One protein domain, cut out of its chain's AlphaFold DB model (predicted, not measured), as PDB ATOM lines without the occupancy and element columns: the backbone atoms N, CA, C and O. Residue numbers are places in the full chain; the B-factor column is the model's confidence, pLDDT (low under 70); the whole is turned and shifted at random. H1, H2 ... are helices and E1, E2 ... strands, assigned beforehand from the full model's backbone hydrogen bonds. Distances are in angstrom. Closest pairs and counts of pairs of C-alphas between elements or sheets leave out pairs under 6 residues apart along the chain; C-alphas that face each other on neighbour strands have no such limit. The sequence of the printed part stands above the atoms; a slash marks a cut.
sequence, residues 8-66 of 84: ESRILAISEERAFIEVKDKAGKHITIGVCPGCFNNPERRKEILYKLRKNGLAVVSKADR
ATOM      1  N   GLU A   8     296.067 187.234 244.955       62.38
ATOM      2  CA  GLU A   8     295.950 186.674 243.605       62.38
ATOM      3  C   GLU A   8     296.123 185.151 243.584       62.38
ATOM      4  O   GLU A   8     295.311 184.445 242.991       62.38
ATOM      5  N   SER A   9     297.116 184.614 244.303       67.44
ATOM      6  CA  SER A   9     297.308 183.161 244.405       67.44
ATOM      7  C   SER A   9     296.128 182.468 245.095       67.44
ATOM      8  O   SER A   9     295.829 181.312 244.801       67.44
ATOM      9  N   ARG A  10     295.446 183.167 246.012       66.94
ATOM     10  CA  ARG A  10     294.229 182.676 246.665       66.94
ATOM     11  C   ARG A  10     293.038 182.672 245.712       66.94
ATOM     12  O   ARG A  10     292.308 181.690 245.709       66.94
ATOM     13  N   ILE A  11     292.863 183.720 244.903       72.44
ATOM     14  CA  ILE A  11     291.817 183.767 243.869       72.44
ATOM     15  C   ILE A  11     292.005 182.606 242.888       72.44
ATOM     16  O   ILE A  11     291.058 181.861 242.644       72.44
ATOM     17  N   LEU A  12     293.238 182.386 242.420       71.81
ATOM     18  CA  LEU A  12     293.553 181.267 241.536       71.81
ATOM     19  C   LEU A  12     293.263 179.918 242.212       71.81
ATOM     20  O   LEU A  12     292.540 179.095 241.664       71.81
ATOM     21  N   ALA A  13     293.740 179.703 243.441       73.81
ATOM     22  CA  ALA A  13     293.498 178.455 244.165       73.81
ATOM     23  C   ALA A  13     292.005 178.184 244.438       73.81
ATOM     24  O   ALA A  13     291.597 177.025 244.421       73.81
ATOM     25  N   ILE A  14     291.194 179.227 244.658       73.56
ATOM     26  CA  ILE A  14     289.733 179.109 244.773       73.56
ATOM     27  C   ILE A  14     289.116 178.733 243.423       73.56
ATOM     28  O   ILE A  14     288.307 177.813 243.380       73.56
ATOM     29  N   SER A  15     289.517 179.390 242.327       75.19
ATOM     30  CA  SER A  15     289.025 179.050 240.980       75.19
ATOM     31  C   SER A  15     289.407 177.636 240.537       75.19
ATOM     32  O   SER A  15     288.704 177.019 239.749       75.19
ATOM     33  N   GLU A  16     290.500 177.103 241.081       79.06
ATOM     34  CA  GLU A  16     290.932 175.727 240.868       79.06
ATOM     35  C   GLU A  16     290.350 174.750 241.903       79.06
ATOM     36  O   GLU A  16     290.790 173.606 241.950       79.06
ATOM     37  N   GLU A  17     289.409 175.161 242.758       84.88
ATOM     38  CA  GLU A  17     288.745 174.293 243.747       84.88
ATOM     39  C   GLU A  17     289.734 173.571 244.685       84.88
ATOM     40  O   GLU A  17     289.589 172.391 245.018       84.88
ATOM     41  N   ARG A  18     290.801 174.264 245.098       84.00
ATOM     42  CA  ARG A  18     291.820 173.698 245.991       84.00
ATOM     43  C   ARG A  18     291.402 173.774 247.459       84.00
ATOM     44  O   ARG A  18     290.850 174.769 247.920       84.00
ATOM     45  N   ALA A  19     291.766 172.746 248.221       83.31
ATOM     46  CA  ALA A  19     291.721 172.766 249.677       83.31
ATOM     47  C   ALA A  19     292.926 173.540 250.225       83.31
ATOM     48  O   ALA A  19     294.037 173.430 249.700       83.31
ATOM     49  N   PHE A  20     292.723 174.304 251.294       86.69
ATOM     50  CA  PHE A  20     293.788 175.062 251.942       86.69
ATOM     51  C   PHE A  20     294.253 174.345 253.202       86.69
ATOM     52  O   PHE A  20     293.439 174.046 254.071       86.69
ATOM     53  N   ILE A  21     295.560 174.108 253.303       89.50
ATOM     54  CA  ILE A  21     296.182 173.539 254.501       89.50
ATOM     55  C   ILE A  21     297.240 174.487 255.046       89.50
ATOM     56  O   ILE A  21     297.921 175.199 254.298       89.50
ATOM     57  N   GLU A  22     297.372 174.491 256.366       91.19
ATOM     58  CA  GLU A  22     298.367 175.285 257.068       91.19
ATOM     59  C   GLU A  22     299.654 174.481 257.263       91.19
ATOM     60  O   GLU A  22     299.655 173.349 257.761       91.19
ATOM     61  N   VAL A  23     300.770 175.087 256.876       92.50
ATOM     62  CA  VAL A  23     302.112 174.538 257.017       92.50
ATOM     63  C   VAL A  23     303.018 175.528 257.738       92.50
ATOM     64  O   VAL A  23     302.810 176.736 257.707       92.50
ATOM     65  N   LYS A  24     304.052 175.007 258.381       94.31
ATOM     66  CA  LYS A  24     305.085 175.764 259.072       94.31
ATOM     67  C   LYS A  24     306.425 175.505 258.402       94.31
ATOM     68  O   LYS A  24     306.744 174.353 258.101       94.31
ATOM     69  N   ASP A  25     307.183 176.561 258.138       93.31
ATOM     70  CA  ASP A  25     308.542 176.441 257.608       93.31
ATOM     71  C   ASP A  25     309.579 176.178 258.716       93.31
ATOM     72  O   ASP A  25     309.262 176.126 259.908       93.31
ATOM     73  N   LYS A  26     310.851 176.024 258.325       89.75
ATOM     74  CA  LYS A  26     311.968 175.811 259.263       89.75
ATOM     75  C   LYS A  26     312.198 176.975 260.235       89.75
ATOM     76  O   LYS A  26     312.708 176.739 261.323       89.75
ATOM     77  N   ALA A  27     311.840 178.204 259.859       91.81
ATOM     78  CA  ALA A  27     311.931 179.385 260.724       91.81
ATOM     79  C   ALA A  27     310.725 179.503 261.671       91.81
ATOM     80  O   ALA A  27     310.638 180.420 262.483       91.81
ATOM     81  N   GLY A  28     309.779 178.572 261.563       89.44
ATOM     82  CA  GLY A  28     308.574 178.546 262.354       89.44
ATOM     83  C   GLY A  28     307.474 179.477 261.851       89.44
ATOM     84  O   GLY A  28     306.490 179.688 262.560       89.44
ATOM     85  N   LYS A  29     307.600 180.009 260.636       91.88
ATOM     86  CA  LYS A  29     306.577 180.846 260.024       91.88
ATOM     87  C   LYS A  29     305.427 179.988 259.510       91.88
ATOM     88  O   LYS A  29     305.644 179.010 258.798       91.88
ATOM     89  N   HIS A  30     304.208 180.401 259.835       91.12
ATOM     90  CA  HIS A  30     302.980 179.785 259.347       91.12
ATOM     91  C   HIS A  30     302.647 180.300 257.941       91.12
ATOM     92  O   HIS A  30     302.743 181.497 257.650       91.12
ATOM     93  N   ILE A  31     302.301 179.378 257.050       89.81
ATOM     94  CA  ILE A  31     302.018 179.609 255.637       89.81
ATOM     95  C   ILE A  31     300.808 178.752 255.264       89.81
ATOM     96  O   ILE A  31     300.676 177.617 255.709       89.81
ATOM     97  N   THR A  32     299.932 179.271 254.414       87.75
ATOM     98  CA  THR A  32     298.834 178.491 253.837       87.75
ATOM     99  C   THR A  32     299.186 178.105 252.408       87.75
ATOM    100  O   THR A  32     299.702 178.931 251.653       87.75
ATOM    101  N   ILE A  33     298.887 176.866 252.024       87.62
ATOM    102  CA  ILE A  33     299.081 176.368 250.659       87.62
ATOM    103  C   ILE A  33     297.801 175.728 250.126       87.62
ATOM    104  O   ILE A  33     297.015 175.166 250.886       87.62
ATOM    105  N   GLY A  34     297.601 175.818 248.812       89.31
ATOM    106  CA  GLY A  34     296.488 175.174 248.116       89.31
ATOM    107  C   GLY A  34     296.877 173.795 247.580       89.31
ATOM    108  O   GLY A  34     297.815 173.680 246.786       89.31
ATOM    109  N   VAL A  35     296.124 172.764 247.952       90.50
ATOM    110  CA  VAL A  35     296.283 171.369 247.510       90.50
ATOM    111  C   VAL A  35     295.009 170.863 246.826       90.50
ATOM    112  O   VAL A  35     293.914 171.337 247.102       90.50
ATOM    113  N   CYS A  36     295.131 169.886 245.927       93.19
ATOM    114  CA  CYS A  36     293.955 169.227 245.348       93.19
ATOM    115  C   CYS A  36     293.203 168.435 246.444       93.19
ATOM    116  O   CYS A  36     293.850 167.604 247.086       93.19
ATOM    117  N   PRO A  37     291.883 168.627 246.647       91.94
ATOM    118  CA  PRO A  37     291.134 167.935 247.698       91.94
ATOM    119  C   PRO A  37     291.098 166.416 247.504       91.94
ATOM    120  O   PRO A  37     291.368 165.686 248.455       91.94
ATOM    121  N   GLY A  38     290.835 165.936 246.285       93.62
ATOM    122  CA  GLY A  38     290.832 164.504 245.955       93.62
ATOM    123  C   GLY A  38     292.183 163.836 246.218       93.62
ATOM    124  O   GLY A  38     292.266 162.871 246.974       93.62
ATOM    125  N   CYS A  39     293.277 164.420 245.713       94.38
ATOM    126  CA  CYS A  39     294.624 163.923 246.012       94.38
ATOM    127  C   CYS A  39     294.951 163.998 247.504       94.38
ATOM    128  O   CYS A  39     295.563 163.089 248.050       94.38
ATOM    129  N   PHE A  40     294.574 165.083 248.179       94.56
ATOM    130  CA  PHE A  40     294.879 165.225 249.594       94.56
ATOM    131  C   PHE A  40     294.042 164.284 250.462       94.56
ATOM    132  O   PHE A  40     294.454 163.980 251.570       94.56
ATOM    133  N   ASN A  41     292.905 163.779 249.987       94.50
ATOM    134  CA  ASN A  41     292.092 162.790 250.695       94.50
ATOM    135  C   ASN A  41     292.270 161.354 250.171       94.50
ATOM    136  O   ASN A  41     291.521 160.463 250.563       94.50
ATOM    137  N   ASN A  42     293.298 161.105 249.359       94.12
ATOM    138  CA  ASN A  42     293.755 159.765 249.007       94.12
ATOM    139  C   ASN A  42     295.045 159.435 249.797       94.12
ATOM    140  O   ASN A  42     295.970 160.248 249.763       94.12
ATOM    141  N   PRO A  43     295.153 158.284 250.491       93.62
ATOM    142  CA  PRO A  43     296.306 157.973 251.349       93.62
ATOM    143  C   PRO A  43     297.665 157.986 250.633       93.62
ATOM    144  O   PRO A  43     298.603 158.641 251.094       93.62
ATOM    145  N   GLU A  44     297.764 157.325 249.478       94.19
ATOM    146  CA  GLU A  44     299.007 157.239 248.702       94.19
ATOM    147  C   GLU A  44     299.426 158.623 248.194       94.19
ATOM    148  O   GLU A  44     300.575 159.052 248.325       94.19
ATOM    149  N   ARG A  45     298.457 159.393 247.694       94.81
ATOM    150  CA  ARG A  45     298.709 160.740 247.171       94.81
ATOM    151  C   ARG A  45     299.022 161.735 248.293       94.81
ATOM    152  O   ARG A  45     299.933 162.550 248.138       94.81
ATOM    153  N   ARG A  46     298.344 161.658 249.447       95.50
ATOM    154  CA  ARG A  46     298.659 162.473 250.633       95.50
ATOM    155  C   ARG A  46     300.084 162.199 251.099       95.50
ATOM    156  O   ARG A  46     300.813 163.152 251.368       95.50
ATOM    157  N   LYS A  47     300.514 160.935 251.139       96.12
ATOM    158  CA  LYS A  47     301.894 160.558 251.482       96.12
ATOM    159  C   LYS A  47     302.912 161.247 250.572       96.12
ATOM    160  O   LYS A  47     303.863 161.849 251.073       96.12
ATOM    161  N   GLU A  48     302.692 161.233 249.258       95.50
ATOM    162  CA  GLU A  48     303.554 161.943 248.304       95.50
ATOM    163  C   GLU A  48     303.561 163.462 248.518       95.50
ATOM    164  O   GLU A  48     304.622 164.090 248.470       95.50
ATOM    165  N   ILE A  49     302.391 164.068 248.748       94.00
ATOM    166  CA  ILE A  49     302.265 165.510 248.999       94.00
ATOM    167  C   ILE A  49     303.045 165.885 250.262       94.00
ATOM    168  O   ILE A  49     303.899 166.768 250.210       94.00
ATOM    169  N   LEU A  50     302.814 165.184 251.373       94.94
ATOM    170  CA  LEU A  50     303.509 165.423 252.640       94.94
ATOM    171  C   LEU A  50     305.023 165.226 252.504       94.94
ATOM    172  O   LEU A  50     305.803 166.013 253.042       94.94
ATOM    173  N   TYR A  51     305.455 164.225 251.736       96.19
ATOM    174  CA  TYR A  51     306.866 164.020 251.422       96.19
ATOM    175  C   TYR A  51     307.466 165.205 250.651       96.19
ATOM    176  O   TYR A  51     308.541 165.695 251.010       96.19
ATOM    177  N   LYS A  52     306.767 165.718 249.628       94.38
ATOM    178  CA  LYS A  52     307.188 166.909 248.872       94.38
ATOM    179  C   LYS A  52     307.245 168.151 249.761       94.38
ATOM    180  O   LYS A  52     308.210 168.905 249.667       94.38
ATOM    181  N   LEU A  53     306.273 168.350 250.652       93.62
ATOM    182  CA  LEU A  53     306.292 169.457 251.615       93.62
ATOM    183  C   LEU A  53     307.511 169.373 252.530       93.62
ATOM    184  O   LEU A  53     308.274 170.335 252.623       93.62
ATOM    185  N   ARG A  54     307.771 168.193 253.099       94.25
ATOM    186  CA  ARG A  54     308.934 167.968 253.960       94.25
ATOM    187  C   ARG A  54     310.252 168.211 253.225       94.25
ATOM    188  O   ARG A  54     311.141 168.849 253.784       94.25
ATOM    189  N   LYS A  55     310.367 167.770 251.965       94.62
ATOM    190  CA  LYS A  55     311.524 168.067 251.098       94.62
ATOM    191  C   LYS A  55     311.753 169.568 250.907       94.62
ATOM    192  O   LYS A  55     312.898 169.998 250.862       94.62
ATOM    193  N   ASN A  56     310.683 170.358 250.858       91.44
ATOM    194  CA  ASN A  56     310.740 171.818 250.771       91.44
ATOM    195  C   ASN A  56     310.878 172.510 252.142       91.44
ATOM    196  O   ASN A  56     310.812 173.733 252.225       91.44
ATOM    197  N   GLY A  57     311.080 171.756 253.228       94.06
ATOM    198  CA  GLY A  57     311.220 172.312 254.575       94.06
ATOM    199  C   GLY A  57     309.909 172.806 255.189       94.06
ATOM    200  O   GLY A  57     309.953 173.648 256.081       94.06
ATOM    201  N   LEU A  58     308.771 172.297 254.714       94.56
ATOM    202  CA  LEU A  58     307.436 172.619 255.208       94.56
ATOM    203  C   LEU A  58     306.854 171.425 255.973       94.56
ATOM    204  O   LEU A  58     306.967 170.278 255.535       94.56
ATOM    205  N   ALA A  59     306.197 171.694 257.095       93.31
ATOM    206  CA  ALA A  59     305.503 170.695 257.901       93.31
ATOM    207  C   ALA A  59     304.051 171.114 258.134       93.31
ATOM    208  O   ALA A  59     303.794 172.273 258.433       93.31
ATOM    209  N   VAL A  60     303.099 170.185 258.024       93.75
ATOM    210  CA  VAL A  60     301.689 170.472 258.340       93.75
ATOM    211  C   VAL A  60     301.520 170.834 259.816       93.75
ATOM    212  O   VAL A  60     302.083 170.175 260.695       93.75
ATOM    213  N   VAL A  61     300.749 171.887 260.083       93.56
ATOM    214  CA  VAL A  61     300.494 172.375 261.447       93.56
ATOM    215  C   VAL A  61     299.425 171.521 262.124       93.56
ATOM    216  O   VAL A  61     299.625 171.019 263.232       93.56
ATOM    217  N   SER A  62     298.304 171.303 261.434       91.44
ATOM    218  CA  SER A  62     297.174 170.537 261.950       91.44
ATOM    219  C   SER A  62     297.487 169.043 262.042       91.44
ATOM    220  O   SER A  62     298.053 168.445 261.125       91.44
ATOM    221  N   LYS A  63     297.057 168.402 263.137       92.12
ATOM    222  CA  LYS A  63     297.101 166.934 263.266       92.12
ATOM    223  C   LYS A  63     296.172 166.245 262.259       92.12
ATOM    224  O   LYS A  63     296.492 165.154 261.804       92.12
ATOM    225  N   ALA A  64     295.062 166.882 261.883       92.25
ATOM    226  CA  ALA A  64     294.100 166.313 260.941       92.25
ATOM    227  C   ALA A  64     294.653 166.200 259.509       92.25
ATOM    228  O   ALA A  64     294.218 165.325 258.765       92.25
ATOM    229  N   ASP A  65     295.638 167.028 259.155       92.25
ATOM    230  CA  ASP A  65     296.257 167.067 257.821       92.25
ATOM    231  C   ASP A  65     297.469 166.131 257.690       92.25
ATOM    232  O   ASP A  65     298.144 166.091 256.659       92.25
ATOM    233  N   ARG A  66     297.774 165.365 258.742       94.06
ATOM    234  CA  ARG A  66     298.834 164.354 258.730       94.06
ATOM    235  C   ARG A  66     298.392 163.098 257.979       94.06
ATOM    236  O   ARG A  66     297.230 162.944 257.589       94.06
TER     237      ARG A  66
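Overview. This is residues 8 to 66 of the 84 residues of an uncharacterized protein of Exilispira sp (UniProt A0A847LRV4). The strand hairpin E1 and E2 forms the middle, with H1 by its open end; H2 makes a corner with H3, which is set off from both strands. Residues 59 to 60 fold back and pair antiparallel with residues 23 to 24 of E1. The mixed, compact domain prints 59 residues, in the order H1 E1 E2 H2 H3, with radius of gyration of the C-alphas 11.3 A and spans 30 by 28 by 19 A.

Along the chain. Find C-alpha 8 at (295.950, 186.674, 243.605), where H1, residues 8 to 15, begins. Then come E1, 19 to 24, 16.6 A; E2, 30 to 35, 16.0 A; H2, 37 to 40; and H3, 43 to 55, 18.3 A, ending at (311.524, 168.067, 251.098).

Arrangement. In the antiparallel hairpin, at 148 degrees, find N 21 and O 33 within hydrogen-bond range, 3.0 A. H1 and E2 come closest at the C-alphas of Ala 13 and Gly 34, 5.9 A. H2 and H3 touch only at the corner, the closest C-alphas being Phe 40 and Arg 46, 4.8 A; H3 does so with residues 45 to 49 alone. In H1 and H3 every O i to N i+4 pair is within hydrogen-bond range; H2 is too short for one.

Size, cuts and confidence. The farthest C-alphas, Ser 15 and Ala 27, are 30.2 A apart. The printed part has no cut; the links between elements are tight. Residues 8 to 10 are under pLDDT 70.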